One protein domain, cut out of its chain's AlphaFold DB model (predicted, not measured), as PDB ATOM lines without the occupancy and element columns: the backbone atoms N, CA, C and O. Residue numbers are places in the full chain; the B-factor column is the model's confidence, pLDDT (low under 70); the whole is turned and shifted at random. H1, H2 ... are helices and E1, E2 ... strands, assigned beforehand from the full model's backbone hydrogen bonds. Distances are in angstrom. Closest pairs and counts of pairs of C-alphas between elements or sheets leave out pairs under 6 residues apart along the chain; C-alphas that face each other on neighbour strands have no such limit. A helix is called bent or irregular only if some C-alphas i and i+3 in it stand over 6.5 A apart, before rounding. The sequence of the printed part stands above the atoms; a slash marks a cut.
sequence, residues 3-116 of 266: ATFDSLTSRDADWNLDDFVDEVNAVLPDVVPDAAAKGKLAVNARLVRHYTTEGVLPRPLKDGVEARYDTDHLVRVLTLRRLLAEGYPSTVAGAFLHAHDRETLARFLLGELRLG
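This is residues 3 to 116 of the 266 residues of the protein "MerR family transcriptional regulator" of Trueperaceae bacterium (UniProt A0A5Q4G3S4). Helix H5 runs through the middle of a small helical domain, with H2 and H6 packed on opposite sides of it and H7 on a third side. Short H3 and H4 lie near the two ends of H2, H1 lies at the rim, and the small strand hairpin E1-E2 makes one end of the longest axis. The printed part has 114 residues, with seven named helices and two named strands in the order H1 H2 H3 H4 E1 E2 H5 H6 H7; E1 and E2 form an antiparallel sheet, and the class is mostly helix. It is compact, with a radius of gyration of the C-alphas of 13.2 A and spans of 41 by 31 by 28 A.

H1, residues 3 to 9, and H2, residues 17 to 31, are near each other. H3, residues 35 to 40, and H2 touch only at the corner, and only just, with 3 pairs of C-alphas within 8 A; the closest, Pro 29 and Lys 38, are 6.1 A apart. H4, residues 45 to 53, only just touches H2, also with 3 pairs; the closest C-alphas, Val 21 and Ala 45, are 6.4 A apart, and the lines are about perpendicular at 87 degrees. E1, residues 61 to 63, and E2, residues 66 to 68, are an antiparallel hairpin, with N 61 and O 68 at 3.0 A and N 68 and O 61 at 2.9 A, within hydrogen-bond range. H5, residues 71 to 85, touches H2 at a steep tilt of 51 degrees, the same way; the closest C-alphas, Leu 28 and Leu 78, are 6.4 A apart. H6, residues 90 to 99, makes a helical hairpin with H5, opposite ways at 38 degrees, only just steep; the closest C-alphas, Leu 80 and Ala 93, are 5.8 A apart. H7, residues 102 to 109, touches H5 the same way at a shallow tilt of 34 degrees, only just short of steep; the closest C-alphas, Asp 72 and Arg 102, are 6.0 A apart. Every O i to N i+4 pair is within hydrogen-bond range in H4, H5, H6 and H7, against 2 of 3 in H1, 9 of 11 in H2 and 0 of 2 in H3, where 2 of 3 O i to N i+3 pairs are.

H1 begins at C-alpha 3 (-1.607, 3.703, -52.549) and is 11.0 A long. H2 is 20.5 A long and only just irregular: C-alphas 26 and 29 are 6.9 A apart. H3 measures 9.6 A, H4 12.3 A, E1 6.2 A and E2 6.3 A. H5 is 21.1 A long, from C-alpha 71 (4.891, 16.019, -44.746). H6 measures 14.2 A and H7 10.4 A, ending at C-alpha 109 (-2.031, 6.022, -39.158).

The two C-alphas farthest apart, Gly 64 and Gly 116, are 41.4 A apart. The printed part has no cut and no long link. Its mean pLDDT is 73.3; residues 3 to 13, 31 to 41, 58, 63 to 66 and 111 to 116 are under 70.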
ATOM      1  N   ALA A   3      -2.508   2.908 -51.697       38.38
ATOM      2  CA  ALA A   3      -1.607   3.703 -52.549       38.38
ATOM      3  C   ALA A   3      -1.454   5.196 -52.167       38.38
ATOM      4  O   ALA A   3      -0.462   5.824 -52.542       38.38
ATOM      5  N   THR A   4      -2.403   5.779 -51.430       52.03
ATOM      6  CA  THR A   4      -2.400   7.227 -51.150       52.03
ATOM      7  C   THR A   4      -1.367   7.610 -50.085       52.03
ATOM      8  O   THR A   4      -0.687   8.616 -50.236       52.03
ATOM      9  N   PHE A   5      -1.182   6.790 -49.044       51.03
ATOM     10  CA  PHE A   5      -0.335   7.132 -47.890       51.03
ATOM     11  C   PHE A   5       1.170   6.990 -48.150       51.03
ATOM     12  O   PHE A   5       1.947   7.817 -47.681       51.03
ATOM     13  N   ASP A   6       1.578   5.994 -48.938       50.84
ATOM     14  CA  ASP A   6       2.987   5.784 -49.316       50.84
ATOM     15  C   ASP A   6       3.490   6.892 -50.265       50.84
ATOM     16  O   ASP A   6       4.653   7.288 -50.258       50.84
ATOM     17  N   SER A   7       2.569   7.473 -51.041       52.19
ATOM     18  CA  SER A   7       2.840   8.650 -51.874       52.19
ATOM     19  C   SER A   7       2.970   9.937 -51.045       52.19
ATOM     20  O   SER A   7       3.645  10.871 -51.479       52.19
ATOM     21  N   LEU A   8       2.345   9.995 -49.859       54.06
ATOM     22  CA  LEU A   8       2.444  11.135 -48.944       54.06
ATOM     23  C   LEU A   8       3.789  11.141 -48.213       54.06
ATOM     24  O   LEU A   8       4.407  12.191 -48.122       54.06
ATOM     25  N   THR A   9       4.294   9.989 -47.759       53.31
ATOM     26  CA  THR A   9       5.560   9.889 -46.999       53.31
ATOM     27  C   THR A   9       6.821  10.154 -47.832       53.31
ATOM     28  O   THR A   9       7.853  10.506 -47.258       53.31
ATOM     29  N   SER A  10       6.746  10.006 -49.161       52.94
ATOM     30  CA  SER A  10       7.858  10.216 -50.107       52.94
ATOM     31  C   SER A  10       7.907  11.608 -50.752       52.94
ATOM     32  O   SER A  10       8.859  11.910 -51.470       52.94
ATOM     33  N   ARG A  11       6.899  12.464 -50.545       56.72
ATOM     34  CA  ARG A  11       6.901  13.830 -51.089       56.72
ATOM     35  C   ARG A  11       7.601  14.788 -50.127       56.72
ATOM     36  O   ARG A  11       7.159  14.940 -48.991       56.72
ATOM     37  N   ASP A  12       8.615  15.499 -50.616       56.97
ATOM     38  CA  ASP A  12       9.013  16.801 -50.069       56.97
ATOM     39  C   ASP A  12       7.971  17.823 -50.540       56.97
ATOM     40  O   ASP A  12       8.139  18.510 -51.549       56.97
ATOM     41  N   ALA A  13       6.803  17.800 -49.903       63.53
ATOM     42  CA  ALA A  13       5.729  18.726 -50.205       63.53
ATOM     43  C   ALA A  13       5.839  19.935 -49.280       63.53
ATOM     44  O   ALA A  13       5.695  19.806 -48.067       63.53
ATOM     45  N   ASP A  14       6.080  21.098 -49.877       72.25
ATOM     46  CA  ASP A  14       6.026  22.386 -49.203       72.25
ATOM     47  C   ASP A  14       4.634  22.989 -49.398       72.25
ATOM     48  O   ASP A  14       4.356  23.615 -50.425       72.25
ATOM     49  N   TRP A  15       3.746  22.803 -48.427       78.12
ATOM     50  CA  TRP A  15       2.419  23.411 -48.462       78.12
ATOM     51  C   TRP A  15       2.404  24.764 -47.754       78.12
ATOM     52  O   TRP A  15       3.049  24.950 -46.714       78.12
ATOM     53  N   ASN A  16       1.614  25.703 -48.280       83.50
ATOM     54  CA  ASN A  16       1.183  26.866 -47.507       83.50
ATOM     55  C   ASN A  16       0.103  26.441 -46.485       83.50
ATOM     56  O   ASN A  16      -0.372  25.308 -46.497       83.50
ATOM     57  N   LEU A  17      -0.280  27.337 -45.570       81.38
ATOM     58  CA  LEU A  17      -1.231  27.006 -44.499       81.38
ATOM     59  C   LEU A  17      -2.607  26.552 -45.010       81.38
ATOM     60  O   LEU A  17      -3.217  25.687 -44.385       81.38
ATOM     61  N   ASP A  18      -3.106  27.156 -46.084       81.56
ATOM     62  CA  ASP A  18      -4.454  26.885 -46.584       81.56
ATOM     63  C   ASP A  18      -4.468  25.573 -47.387       81.56
ATOM     64  O   ASP A  18      -5.257  24.683 -47.076       81.56
ATOM     65  N   ASP A  19      -3.492  25.377 -48.277       83.06
ATOM     66  CA  ASP A  19      -3.273  24.123 -49.011       83.06
ATOM     67  C   ASP A  19      -3.026  22.949 -48.051       83.06
ATOM     68  O   ASP A  19      -3.516  21.839 -48.261       83.06
ATOM     69  N   PHE A  20      -2.298  23.189 -46.955       82.31
ATOM     70  CA  PHE A  20      -2.068  22.196 -45.909       82.31
ATOM     71  C   PHE A  20      -3.372  21.766 -45.231       82.31
ATOM     72  O   PHE A  20      -3.587  20.585 -44.966       82.31
ATOM     73  N   VAL A  21      -4.247  22.723 -44.920       85.06
ATOM     74  CA  VAL A  21      -5.541  22.443 -44.290       85.06
ATOM     75  C   VAL A  21      -6.442  21.650 -45.232       85.06
ATOM     76  O   VAL A  21      -7.107  20.713 -44.780       85.06
ATOM     77  N   ASP A  22      -6.441  21.994 -46.515       81.44
ATOM     78  CA  ASP A  22      -7.209  21.283 -47.532       81.44
ATOM     79  C   ASP A  22      -6.717  19.841 -47.691       81.44
ATOM     80  O   ASP A  22      -7.527  18.912 -47.640       81.44
ATOM     81  N   GLU A  23      -5.401  19.630 -47.755       83.06
ATOM     82  CA  GLU A  23      -4.805  18.291 -47.830       83.06
ATOM     83  C   GLU A  23      -5.112  17.461 -46.570       83.06
ATOM     84  O   GLU A  23      -5.533  16.305 -46.659       83.06
ATOM     85  N   VAL A  24      -4.991  18.056 -45.375       83.00
ATOM     86  CA  VAL A  24      -5.366  17.395 -44.115       83.00
ATOM     87  C   VAL A  24      -6.824  16.947 -44.167       83.00
ATOM     88  O   VAL A  24      -7.116  15.795 -43.852       83.00
ATOM     89  N   ASN A  25      -7.743  17.835 -44.550       83.00
ATOM     90  CA  ASN A  25      -9.173  17.535 -44.584       83.00
ATOM     91  C   ASN A  25      -9.552  16.551 -45.699       83.00
ATOM     92  O   ASN A  25     -10.539  15.833 -45.541       83.00
ATOM     93  N   ALA A  26      -8.776  16.476 -46.781       80.38
ATOM     94  CA  ALA A  26      -8.946  15.470 -47.825       80.38
ATOM     95  C   ALA A  26      -8.584  14.061 -47.329       80.38
ATOM     96  O   ALA A  26      -9.282  13.101 -47.649       80.38
ATOM     97  N   VAL A  27      -7.533  13.938 -46.509       78.25
ATOM     98  CA  VAL A  27      -7.022  12.646 -46.009       78.25
ATOM     99  C   VAL A  27      -7.714  12.195 -44.713       78.25
ATOM    100  O   VAL A  27      -7.854  11.000 -44.447       78.25
ATOM    101  N   LEU A  28      -8.196  13.133 -43.894       77.62
ATOM    102  CA  LEU A  28      -8.836  12.863 -42.599       77.62
ATOM    103  C   LEU A  28      -9.959  11.797 -42.640       77.62
ATOM    104  O   LEU A  28      -9.995  10.955 -41.734       77.62
ATOM    105  N   PRO A  29     -10.854  11.760 -43.652       73.88
ATOM    106  CA  PRO A  29     -11.928  10.772 -43.742       73.88
ATOM    107  C   PRO A  29     -11.455   9.323 -43.880       73.88
ATOM    108  O   PRO A  29     -12.211   8.425 -43.498       73.88
ATOM    109  N   ASP A  30     -10.250   9.098 -44.406       71.19
ATOM    110  CA  ASP A  30      -9.674   7.763 -44.608       71.19
ATOM    111  C   ASP A  30      -8.974   7.246 -43.347       71.19
ATOM    112  O   ASP A  30      -8.887   6.039 -43.111       71.19
ATOM    113  N   VAL A  31      -8.500   8.166 -42.508       68.25
ATOM    114  CA  VAL A  31      -7.726   7.870 -41.299       68.25
ATOM    115  C   VAL A  31      -8.625   7.689 -40.076       68.25
ATOM    116  O   VAL A  31      -8.336   6.869 -39.199       68.25
ATOM    117  N   VAL A  32      -9.715   8.458 -39.998       66.88
ATOM    118  CA  VAL A  32     -10.635   8.435 -38.857       66.88
ATOM    119  C   VAL A  32     -11.736   7.390 -39.093       66.88
ATOM    120  O   VAL A  32     -12.542   7.542 -40.014       66.88
ATOM    121  N   PRO A  33     -11.819   6.333 -38.258       59.94
ATOM    122  CA  PRO A  33     -12.773   5.243 -38.463       59.94
ATOM    123  C   PRO A  33     -14.228   5.635 -38.161       59.94
ATOM    124  O   PRO A  33     -15.140   4.979 -38.660       59.94
ATOM    125  N   ASP A  34     -14.459   6.684 -37.364       60.44
ATOM    126  CA  ASP A  34     -15.796   7.112 -36.944       60.44
ATOM    127  C   ASP A  34     -16.346   8.247 -37.819       60.44
ATOM    128  O   ASP A  34     -15.806   9.353 -37.841       60.44
ATOM    129  N   ALA A  35     -17.462   7.987 -38.507       53.66
ATOM    130  CA  ALA A  35     -18.159   8.950 -39.355       53.66
ATOM    131  C   ALA A  35     -18.704  10.165 -38.581       53.66
ATOM    132  O   ALA A  35     -18.727  11.265 -39.133       53.66
ATOM    133  N   ALA A  36     -19.073  10.005 -37.302       47.56
ATOM    134  CA  ALA A  36     -19.553  11.109 -36.465       47.56
ATOM    135  C   ALA A  36     -18.418  12.063 -36.050       47.56
ATOM    136  O   ALA A  36     -18.627  13.269 -35.877       47.56
ATOM    137  N   ALA A  37     -17.197  11.538 -35.938       56.03
ATOM    138  CA  ALA A  37     -16.003  12.311 -35.626       56.03
ATOM    139  C   ALA A  37     -15.461  13.084 -36.846       56.03
ATOM    140  O   ALA A  37     -14.856  14.139 -36.666       56.03
ATOM    141  N   LYS A  38     -15.737  12.640 -38.086       57.56
ATOM    142  CA  LYS A  38     -15.228  13.273 -39.328       57.56
ATOM    143  C   LYS A  38     -15.600  14.753 -39.455       57.56
ATOM    144  O   LYS A  38     -14.741  15.565 -39.776       57.56
ATOM    145  N   GLY A  39     -16.847  15.121 -39.152       58.12
ATOM    146  CA  GLY A  39     -17.304  16.517 -39.231       58.12
ATOM    147  C   GLY A  39     -16.847  17.392 -38.057       58.12
ATOM    148  O   GLY A  39     -16.535  18.565 -38.240       58.12
ATOM    149  N   LYS A  40     -16.759  16.826 -36.846       61.81
ATOM    150  CA  LYS A  40     -16.317  17.557 -35.642       61.81
ATOM    151  C   LYS A  40     -14.803  17.768 -35.578       61.81
ATOM    152  O   LYS A  40     -14.345  18.660 -34.869       61.81
ATOM    153  N   LEU A  41     -14.033  16.951 -36.294       67.00
ATOM    154  CA  LEU A  41     -12.571  16.990 -36.300       67.00
ATOM    155  C   LEU A  41     -11.980  17.718 -37.507       67.00
ATOM    156  O   LEU A  41     -10.755  17.724 -37.643       67.00
ATOM    157  N   ALA A  42     -12.823  18.349 -38.332       74.38
ATOM    158  CA  ALA A  42     -12.382  19.199 -39.429       74.38
ATOM    159  C   ALA A  42     -11.327  20.200 -38.936       74.38
ATOM    160  O   ALA A  42     -11.475  20.864 -37.901       74.38
ATOM    161  N   VAL A  43     -10.220  20.267 -39.666       78.69
ATOM    162  CA  VAL A  43      -9.097  21.133 -39.329       78.69
ATOM    163  C   VAL A  43      -9.283  22.460 -40.044       78.69
ATOM    164  O   VAL A  43      -9.735  22.508 -41.180       78.69
ATOM    165  N   ASN A  44      -8.952  23.556 -39.367       85.75
ATOM    166  CA  ASN A  44      -8.894  24.876 -39.976       85.75
ATOM    167  C   ASN A  44      -7.546  25.537 -39.668       85.75
ATOM    168  O   ASN A  44      -6.842  25.142 -38.733       85.75
ATOM    169  N   ALA A  45      -7.216  26.587 -40.417       83.50
ATOM    170  CA  ALA A  45      -5.975  27.342 -40.256       83.50
ATOM    171  C   ALA A  45      -5.767  27.856 -38.815       83.50
ATOM    172  O   ALA A  45      -4.648  27.878 -38.297       83.50
ATOM    173  N   ARG A  46      -6.852  28.234 -38.123       82.75
ATOM    174  CA  ARG A  46      -6.805  28.706 -36.731       82.75
ATOM    175  C   ARG A  46      -6.382  27.602 -35.759       82.75
ATOM    176  O   ARG A  46      -5.596  27.874 -34.857       82.75
ATOM    177  N   LEU A  47      -6.874  26.381 -35.947       81.50
ATOM    178  CA  LEU A  47      -6.531  25.208 -35.144       81.50
ATOM    179  C   LEU A  47      -5.078  24.804 -35.361       81.50
ATOM    180  O   LEU A  47      -4.381  24.553 -34.386       81.50
ATOM    181  N   VAL A  48      -4.601  24.819 -36.608       82.81
ATOM    182  CA  VAL A  48      -3.184  24.552 -36.906       82.81
ATOM    183  C   VAL A  48      -2.295  25.547 -36.157       82.81
ATOM    184  O   VAL A  48      -1.424  25.134 -35.398       82.81
ATOM    185  N   ARG A  49      -2.579  26.854 -36.256       82.75
ATOM    186  CA  ARG A  49      -1.834  27.895 -35.523       82.75
ATOM    187  C   ARG A  49      -1.912  27.731 -34.007       82.75
ATOM    188  O   ARG A  49      -0.918  27.960 -33.319       82.75
ATOM    189  N   HIS A  50      -3.075  27.352 -33.483       79.44
ATOM    190  CA  HIS A  50      -3.260  27.101 -32.058       79.44
ATOM    191  C   HIS A  50      -2.379  25.941 -31.585       79.44
ATOM    192  O   HIS A  50      -1.589  26.137 -30.669       79.44
ATOM    193  N   TYR A  51      -2.398  24.798 -32.274       80.00
ATOM    194  CA  TYR A  51      -1.555  23.650 -31.930       80.00
ATOM    195  C   TYR A  51      -0.058  23.907 -32.121       80.00
ATOM    196  O   TYR A  51       0.751  23.393 -31.352       80.00
ATOM    197  N   THR A  52       0.330  24.740 -33.092       82.75
ATOM    198  CA  THR A  52       1.711  25.228 -33.208       82.75
ATOM    199  C   THR A  52       2.094  26.124 -32.024       82.75
ATOM    200  O   THR A  52       3.214  26.041 -31.523       82.75
ATOM    201  N   THR A  53       1.181  26.981 -31.553       76.81
ATOM    202  CA  THR A  53       1.429  27.895 -30.421       76.81
ATOM    203  C   THR A  53       1.493  27.146 -29.090       76.81
ATOM    204  O   THR A  53       2.354  27.444 -28.270       76.81
ATOM    205  N   GLU A  54       0.631  26.145 -28.893       71.94
ATOM    206  CA  GLU A  54       0.652  25.249 -27.727       71.94
ATOM    207  C   GLU A  54       1.833  24.267 -27.744       71.94
ATOM    208  O   GLU A  54       2.053  23.542 -26.778       71.94
ATOM    209  N   GLY A  55       2.606  24.236 -28.834       72.19
ATOM    210  CA  GLY A  55       3.759  23.355 -28.977       72.19
ATOM    211  C   GLY A  55       3.388  21.889 -29.177       72.19
ATOM    212  O   GLY A  55       4.252  21.039 -29.032       72.19
ATOM    213  N   VAL A  56       2.133  21.573 -29.507       72.19
ATOM    214  CA  VAL A  56       1.686  20.214 -29.870       72.19
ATOM    215  C   VAL A  56       2.198  19.837 -31.261       72.19
ATOM    216  O   VAL A  56       2.540  18.683 -31.513       72.19
ATOM    217  N   LEU A  57       2.273  20.819 -32.159       76.31
ATOM    218  CA  LEU A  57       2.882  20.676 -33.477       76.31
ATOM    219  C   LEU A  57       4.221  21.415 -33.530       76.31
ATOM    220  O   LEU A  57       4.362  22.463 -32.888       76.31
ATOM    221  N   PRO A  58       5.187  20.914 -34.320       69.38
ATOM    222  CA  PRO A  58       6.414  21.643 -34.590       69.38
ATOM    223  C   PRO A  58       6.117  23.003 -35.232       69.38
ATOM    224  O   PRO A  58       5.046  23.250 -35.801       69.38
ATOM    225  N   ARG A  59       7.071  23.928 -35.081       75.12
ATOM    226  CA  ARG A  59       6.986  25.225 -35.750       75.12
ATOM    227  C   ARG A  59       7.206  25.010 -37.249       75.12
ATOM    228  O   ARG A  59       8.190  24.354 -37.587       75.12
ATOM    229  N   PRO A  60       6.361  25.600 -38.111       77.69
ATOM    230  CA  PRO A  60       6.545  25.499 -39.549       77.69
ATOM    231  C   PRO A  60       7.894  26.090 -39.949       77.69
ATOM    232  O   PRO A  60       8.399  27.030 -39.313       77.69
ATOM    233  N   LEU A  61       8.460  25.543 -41.020       71.12
ATOM    234  CA  LEU A  61       9.685  26.057 -41.610       71.12
ATOM    235  C   LEU A  61       9.408  27.474 -42.121       71.12
ATOM    236  O   LEU A  61       8.402  27.736 -42.783       71.12
ATOM    237  N   LYS A  62      10.280  28.414 -41.759       70.19
ATOM    238  CA  LYS A  62      10.198  29.790 -42.247       70.19
ATOM    239  C   LYS A  62      11.025  29.894 -43.516       70.19
ATOM    240  O   LYS A  62      12.249  29.927 -43.430       70.19
ATOM    241  N   ASP A  63      10.359  29.989 -44.655       57.38
ATOM    242  CA  ASP A  63      11.001  30.346 -45.916       57.38
ATOM    243  C   ASP A  63      10.550  31.761 -46.301       57.38
ATOM    244  O   ASP A  63       9.519  31.979 -46.936       57.38
ATOM    245  N   GLY A  64      11.267  32.763 -45.785       67.81
ATOM    246  CA  GLY A  64      10.897  34.172 -45.934       67.81
ATOM    247  C   GLY A  64       9.711  34.597 -45.052       67.81
ATOM    248  O   GLY A  64       9.797  34.551 -43.823       67.81
ATOM    249  N   VAL A  65       8.637  35.094 -45.679       61.50
ATOM    250  CA  VAL A  65       7.435  35.645 -45.007       61.50
ATOM    251  C   VAL A  65       6.376  34.566 -44.749       61.50
ATOM    252  O   VAL A  65       5.521  34.734 -43.878       61.50
ATOM    253  N   GLU A  66       6.448  33.441 -45.458       66.44
ATOM    254  CA  GLU A  66       5.410  32.415 -45.456       66.44
ATOM    255  C   GLU A  66       5.816  31.194 -44.620       66.44
ATOM    256  O   GLU A  66       6.982  30.798 -44.547       66.44
ATOM    257  N   ALA A  67       4.829  30.623 -43.928       73.56
ATOM    258  CA  ALA A  67       4.989  29.393 -43.168       73.56
ATOM    259  C   ALA A  67       4.852  28.202 -44.120       73.56
ATOM    260  O   ALA A  67       3.782  28.021 -44.704       73.56
ATOM    261  N   ARG A  68       5.912  27.399 -44.242       80.38
ATOM    262  CA  ARG A  68       5.895  26.145 -44.996       80.38
ATOM    263  C   ARG A  68       5.638  24.971 -44.065       80.38
ATOM    264  O   ARG A  68       6.310  24.810 -43.040       80.38
ATOM    265  N   TYR A  69       4.654  24.171 -44.441       80.50
ATOM    266  CA  TYR A  69       4.313  22.918 -43.792       80.50
ATOM    267  C   TYR A  69       4.833  21.778 -44.647       80.50
ATOM    268  O   TYR A  69       4.584  21.745 -45.850       80.50
ATOM    269  N   ASP A  70       5.545  20.859 -44.010       82.19
ATOM    270  CA  ASP A  70       6.057  19.658 -44.652       82.19
ATOM    271  C   ASP A  70       5.136  18.451 -44.392       82.19
ATOM    272  O   ASP A  70       4.139  18.494 -43.658       82.19
ATOM    273  N   THR A  71       5.524  17.321 -44.963       80.25
ATOM    274  CA  THR A  71       4.891  16.019 -44.746       80.25
ATOM    275  C   THR A  71       4.915  15.560 -43.283       80.25
ATOM    276  O   THR A  71       4.000  14.860 -42.843       80.25
ATOM    277  N   ASP A  72       5.919  15.952 -42.494       81.56
ATOM    278  CA  ASP A  72       5.970  15.627 -41.064       81.56
ATOM    279  C   ASP A  72       4.839  16.339 -40.305       81.56
ATOM    280  O   ASP A  72       4.128  15.716 -39.509       81.56
ATOM    281  N   HIS A  73       4.578  17.610 -40.627       84.31
ATOM    282  CA  HIS A  73       3.440  18.353 -40.083       84.31
ATOM    283  C   HIS A  73       2.107  17.679 -40.443       84.31
ATOM    284  O   HIS A  73       1.225  17.584 -39.584       84.31
ATOM    285  N   LEU A  74       1.968  17.157 -41.668       83.75
ATOM    286  CA  LEU A  74       0.753  16.470 -42.120       83.75
ATOM    287  C   LEU A  74       0.489  15.207 -41.293       83.75
ATOM    288  O   LEU A  74      -0.587  15.050 -40.709       83.75
ATOM    289  N   VAL A  75       1.493  14.333 -41.180       84.44
ATOM    290  CA  VAL A  75       1.394  13.080 -40.416       84.44
ATOM    291  C   VAL A  75       1.079  13.358 -38.944       84.44
ATOM    292  O   VAL A  75       0.231  12.682 -38.353       84.44
ATOM    293  N   ARG A  76       1.693  14.385 -38.345       88.44
ATOM    294  CA  ARG A  76       1.427  14.766 -36.950       88.44
ATOM    295  C   ARG A  76       0.005  15.270 -36.738       88.44
ATOM    296  O   ARG A  76      -0.641  14.857 -35.775       88.44
ATOM    297  N   VAL A  77      -0.516  16.119 -37.626       87.12
ATOM    298  CA  VAL A  77      -1.896  16.627 -37.520       87.12
ATOM    299  C   VAL A  77      -2.912  15.506 -37.693       87.12
ATOM    300  O   VAL A  77      -3.846  15.400 -36.896       87.12
ATOM    301  N   LEU A  78      -2.720  14.638 -38.685       85.69
ATOM    302  CA  LEU A  78      -3.593  13.483 -38.896       85.69
ATOM    303  C   LEU A  78      -3.580  12.552 -37.681       85.69
ATOM    304  O   LEU A  78      -4.631  12.092 -37.235       85.69
ATOM    305  N   THR A  79      -2.404  12.338 -37.090       85.62
ATOM    306  CA  THR A  79      -2.261  11.518 -35.886       85.62
ATOM    307  C   THR A  79      -2.950  12.157 -34.686       85.62
ATOM    308  O   THR A  79      -3.736  11.489 -34.020       85.62
ATOM    309  N   LEU A  80      -2.754  13.457 -34.451       86.50
ATOM    310  CA  LEU A  80      -3.471  14.203 -33.414       86.50
ATOM    311  C   LEU A  80      -4.983  14.039 -33.562       86.50
ATOM    312  O   LEU A  80      -5.671  13.706 -32.599       86.50
ATOM    313  N   ARG A  81      -5.513  14.247 -34.769       84.31
ATOM    314  CA  ARG A  81      -6.955  14.163 -35.020       84.31
ATOM    315  C   ARG A  81      -7.499  12.766 -34.817       84.31
ATOM    316  O   ARG A  81      -8.556  12.624 -34.210       84.31
ATOM    317  N   ARG A  82      -6.758  11.747 -35.238       81.69
ATOM    318  CA  ARG A  82      -7.097  10.361 -34.937       81.69
ATOM    319  C   ARG A  82      -7.156  10.104 -33.430       81.69
ATOM    320  O   ARG A  82      -8.113   9.495 -32.969       81.69
ATOM    321  N   LEU A  83      -6.196  10.606 -32.656       80.56
ATOM    322  CA  LEU A  83      -6.182  10.423 -31.201       80.56
ATOM    323  C   LEU A  83      -7.348  11.120 -30.503       80.56
ATOM    324  O   LEU A  83      -7.974  10.537 -29.620       80.56
ATOM    325  N   LEU A  84      -7.687  12.332 -30.940       80.19
ATOM    326  CA  LEU A  84      -8.867  13.037 -30.445       80.19
ATOM    327  C   LEU A  84     -10.166  12.295 -30.813       80.19
ATOM    328  O   LEU A  84     -11.095  12.270 -30.010       80.19
ATOM    329  N   ALA A  85     -10.227  11.654 -31.988       76.25
ATOM    330  CA  ALA A  85     -11.354  10.802 -32.390       76.25
ATOM    331  C   ALA A  85     -11.492   9.555 -31.509       76.25
ATOM    332  O   ALA A  85     -12.599   9.118 -31.212       76.25
ATOM    333  N   GLU A  86     -10.360   8.987 -31.095       74.06
ATOM    334  CA  GLU A  86     -10.291   7.829 -30.200       74.06
ATOM    335  C   GLU A  86     -10.564   8.208 -28.727       74.06
ATOM    336  O   GLU A  86     -10.686   7.325 -27.880       74.06
ATOM    337  N   GLY A  87     -10.742   9.503 -28.424       72.94
ATOM    338  CA  GLY A  87     -11.122  10.012 -27.102       72.94
ATOM    339  C   GLY A  87      -9.947  10.403 -26.206       72.94
ATOM    340  O   GLY A  87     -10.147  10.683 -25.023       72.94
ATOM    341  N   TYR A  88      -8.725  10.445 -26.740       77.75
ATOM    342  CA  TYR A  88      -7.555  10.850 -25.969       77.75
ATOM    343  C   TYR A  88      -7.492  12.373 -25.796       77.75
ATOM    344  O   TYR A  88      -7.797  13.112 -26.733       77.75
ATOM    345  N   PRO A  89      -7.072  12.878 -24.621       77.44
ATOM    346  CA  PRO A  89      -6.915  14.310 -24.406       77.44
ATOM    347  C   PRO A  89      -5.718  14.860 -25.197       77.44
ATOM    348  O   PRO A  89      -4.727  14.162 -25.434       77.44
ATOM    349  N   SER A  90      -5.777  16.145 -25.556       71.62
ATOM    350  CA  SER A  90      -4.750  16.829 -26.358       71.62
ATOM    351  C   SER A  90      -3.346  16.752 -25.749       71.62
ATOM    352  O   SER A  90      -2.379  16.621 -26.491       71.62
ATOM    353  N   THR A  91      -3.220  16.758 -24.420       75.50
ATOM    354  CA  THR A  91      -1.933  16.619 -23.718       75.50
ATOM    355  C   THR A  91      -1.270  15.267 -23.979       75.50
ATOM    356  O   THR A  91      -0.074  15.203 -24.258       75.50
ATOM    357  N   VAL A  92      -2.051  14.183 -23.929       75.81
ATOM    358  CA  VAL A  92      -1.563  12.821 -24.206       75.81
ATOM    359  C   VAL A  92      -1.211  12.695 -25.682       75.81
ATOM    360  O   VAL A  92      -0.160  12.158 -26.021       75.81
ATOM    361  N   ALA A  93      -2.042  13.254 -26.562       79.19
ATOM    362  CA  ALA A  93      -1.747  13.275 -27.986       79.19
ATOM    363  C   ALA A  93      -0.463  14.061 -28.301       79.19
ATOM    364  O   ALA A  93       0.367  13.579 -29.063       79.19
ATOM    365  N   GLY A  94      -0.243  15.217 -27.670       75.06
ATOM    366  CA  GLY A  94       0.985  15.998 -27.830       75.06
ATOM    367  C   GLY A  94       2.230  15.250 -27.357       75.06
ATOM    368  O   GLY A  94       3.215  15.189 -28.088       75.06
ATOM    369  N   ALA A  95       2.178  14.610 -26.186       75.69
ATOM    370  CA  ALA A  95       3.282  13.780 -25.702       75.69
ATOM    371  C   ALA A  95       3.611  12.634 -26.676       75.69
ATOM    372  O   ALA A  95       4.783  12.365 -26.938       75.69
ATOM    373  N   PHE A  96       2.587  12.006 -27.264       79.25
ATOM    374  CA  PHE A  96       2.772  10.951 -28.260       79.25
ATOM    375  C   PHE A  96       3.470  11.481 -29.512       79.25
ATOM    376  O   PHE A  96       4.436  10.881 -29.975       79.25
ATOM    377  N   LEU A  97       3.021  12.625 -30.030       84.44
ATOM    378  CA  LEU A  97       3.622  13.248 -31.206       84.44
ATOM    379  C   LEU A  97       5.093  13.618 -30.989       84.44
ATOM    380  O   LEU A  97       5.890  13.492 -31.913       84.44
ATOM    381  N   HIS A  98       5.466  14.079 -29.795       81.62
ATOM    382  CA  HIS A  98       6.854  14.446 -29.489       81.62
ATOM    383  C   HIS A  98       7.769  13.248 -29.276       81.62
ATOM    384  O   HIS A  98       8.953  13.322 -29.587       81.62
ATOM    385  N   ALA A  99       7.232  12.151 -28.748       78.44
ATOM    386  CA  ALA A  99       8.009  10.955 -28.452       78.44
ATOM    387  C   ALA A  99       8.317  10.093 -29.690       78.44
ATOM    388  O   ALA A  99       9.196   9.238 -29.616       78.44
ATOM    389  N   HIS A 100       7.608  10.295 -30.807       79.88
ATOM    390  CA  HIS A 100       7.683   9.414 -31.973       79.88
ATOM    391  C   HIS A 100       8.113  10.151 -33.235       79.88
ATOM    392  O   HIS A 100       7.812  11.327 -33.450       79.88
ATOM    393  N   ASP A 101       8.815   9.417 -34.087       80.56
ATOM    394  CA  ASP A 101       9.240   9.873 -35.396       80.56
ATOM    395  C   ASP A 101       8.136   9.696 -36.449       80.56
ATOM    396  O   ASP A 101       7.138   8.992 -36.259       80.56
ATOM    397  N   ARG A 102       8.338  10.340 -37.601       81.12
ATOM    398  CA  ARG A 102       7.411  10.314 -38.737       81.12
ATOM    399  C   ARG A 102       7.013   8.898 -39.143       81.12
ATOM    400  O   ARG A 102       5.846   8.650 -39.430       81.12
ATOM    401  N   GLU A 103       7.976   7.978 -39.189       76.56
ATOM    402  CA  GLU A 103       7.748   6.598 -39.623       76.56
ATOM    403  C   GLU A 103       6.841   5.851 -38.641       76.56
ATOM    404  O   GLU A 103       5.883   5.195 -39.056       76.56
ATOM    405  N   THR A 104       7.071   6.008 -37.336       76.50
ATOM    406  CA  THR A 104       6.220   5.388 -36.315       76.50
ATOM    407  C   THR A 104       4.814   5.981 -36.310       76.50
ATOM    408  O   THR A 104       3.829   5.241 -36.239       76.50
ATOM    409  N   LEU A 105       4.695   7.304 -36.454       81.81
ATOM    410  CA  LEU A 105       3.400   7.973 -36.581       81.81
ATOM    411  C   LEU A 105       2.655   7.509 -37.848       81.81
ATOM    412  O   LEU A 105       1.463   7.215 -37.786       81.81
ATOM    413  N   ALA A 106       3.344   7.348 -38.979       79.00
ATOM    414  CA  ALA A 106       2.749   6.837 -40.213       79.00
ATOM    415  C   ALA A 106       2.242   5.392 -40.060       79.00
ATOM    416  O   ALA A 106       1.105   5.099 -40.432       79.00
ATOM    417  N   ARG A 107       3.022   4.503 -39.428       75.56
ATOM    418  CA  ARG A 107       2.576   3.135 -39.091       75.56
ATOM    419  C   ARG A 107       1.345   3.129 -38.186       75.56
ATOM    420  O   ARG A 107       0.443   2.305 -38.354       75.56
ATOM    421  N   PHE A 108       1.266   4.074 -37.248       80.19
ATOM    422  CA  PHE A 108       0.067   4.277 -36.437       80.19
ATOM    423  C   PHE A 108      -1.135   4.686 -37.286       80.19
ATOM    424  O   PHE A 108      -2.210   4.107 -37.131       80.19
ATOM    425  N   LEU A 109      -0.970   5.611 -38.234       78.56
ATOM    426  CA  LEU A 109      -2.031   6.022 -39.158       78.56
ATOM    427  C   LEU A 109      -2.513   4.884 -40.071       78.56
ATOM    428  O   LEU A 109      -3.721   4.692 -40.222       78.56
ATOM    429  N   LEU A 110      -1.602   4.047 -40.567       75.38
ATOM    430  CA  LEU A 110      -1.929   2.836 -41.335       75.38
ATOM    431  C   LEU A 110      -2.643   1.763 -40.494       75.38
ATOM    432  O   LEU A 110      -3.214   0.809 -41.018       75.38
ATOM    433  N   GLY A 111      -2.657   1.939 -39.171       69.44
ATOM    434  CA  GLY A 111      -3.252   1.013 -38.221       69.44
ATOM    435  C   GLY A 111      -2.433  -0.250 -37.983       69.44
ATOM    436  O   GLY A 111      -2.945  -1.197 -37.387       69.44
ATOM    437  N   GLU A 112      -1.173  -0.239 -38.413       64.19
ATOM    438  CA  GLU A 112      -0.162  -1.247 -38.097       64.19
ATOM    439  C   GLU A 112       0.289  -1.133 -36.635       64.19
ATOM    440  O   GLU A 112       0.637  -2.129 -36.000       64.19
ATOM    441  N   LEU A 113       0.215   0.083 -36.083       60.75
ATOM    442  CA  LEU A 113       0.409   0.369 -34.668       60.75
ATOM    443  C   LEU A 113      -0.922   0.802 -34.032       60.75
ATOM    444  O   LEU A 113      -1.702   1.563 -34.610       60.75
ATOM    445  N   ARG A 114      -1.194   0.318 -32.819       61.69
ATOM    446  CA  ARG A 114      -2.291   0.789 -31.964       61.69
ATOM    447  C   ARG A 114      -1.692   1.313 -30.663       61.69
ATOM    448  O   ARG A 114      -0.744   0.732 -30.143       61.69
ATOM    449  N   LEU A 115      -2.257   2.397 -30.141       62.03
ATOM    450  CA  LEU A 115      -1.940   2.881 -28.802       62.03
ATOM    451  C   LEU A 115      -2.660   1.988 -27.794       62.03
ATOM    452  O   LEU A 115      -3.887   1.989 -27.711       62.03
ATOM    453  N   GLY A 116      -1.884   1.187 -27.069       51.62
ATOM    454  CA  GLY A 116      -2.359   0.365 -25.964       51.62
ATOM    455  C   GLY A 116      -2.446   1.196 -24.693       51.62
ATOM    456  O   GLY A 116      -1.641   1.023 -23.783       51.62
TER     457      GLY A 116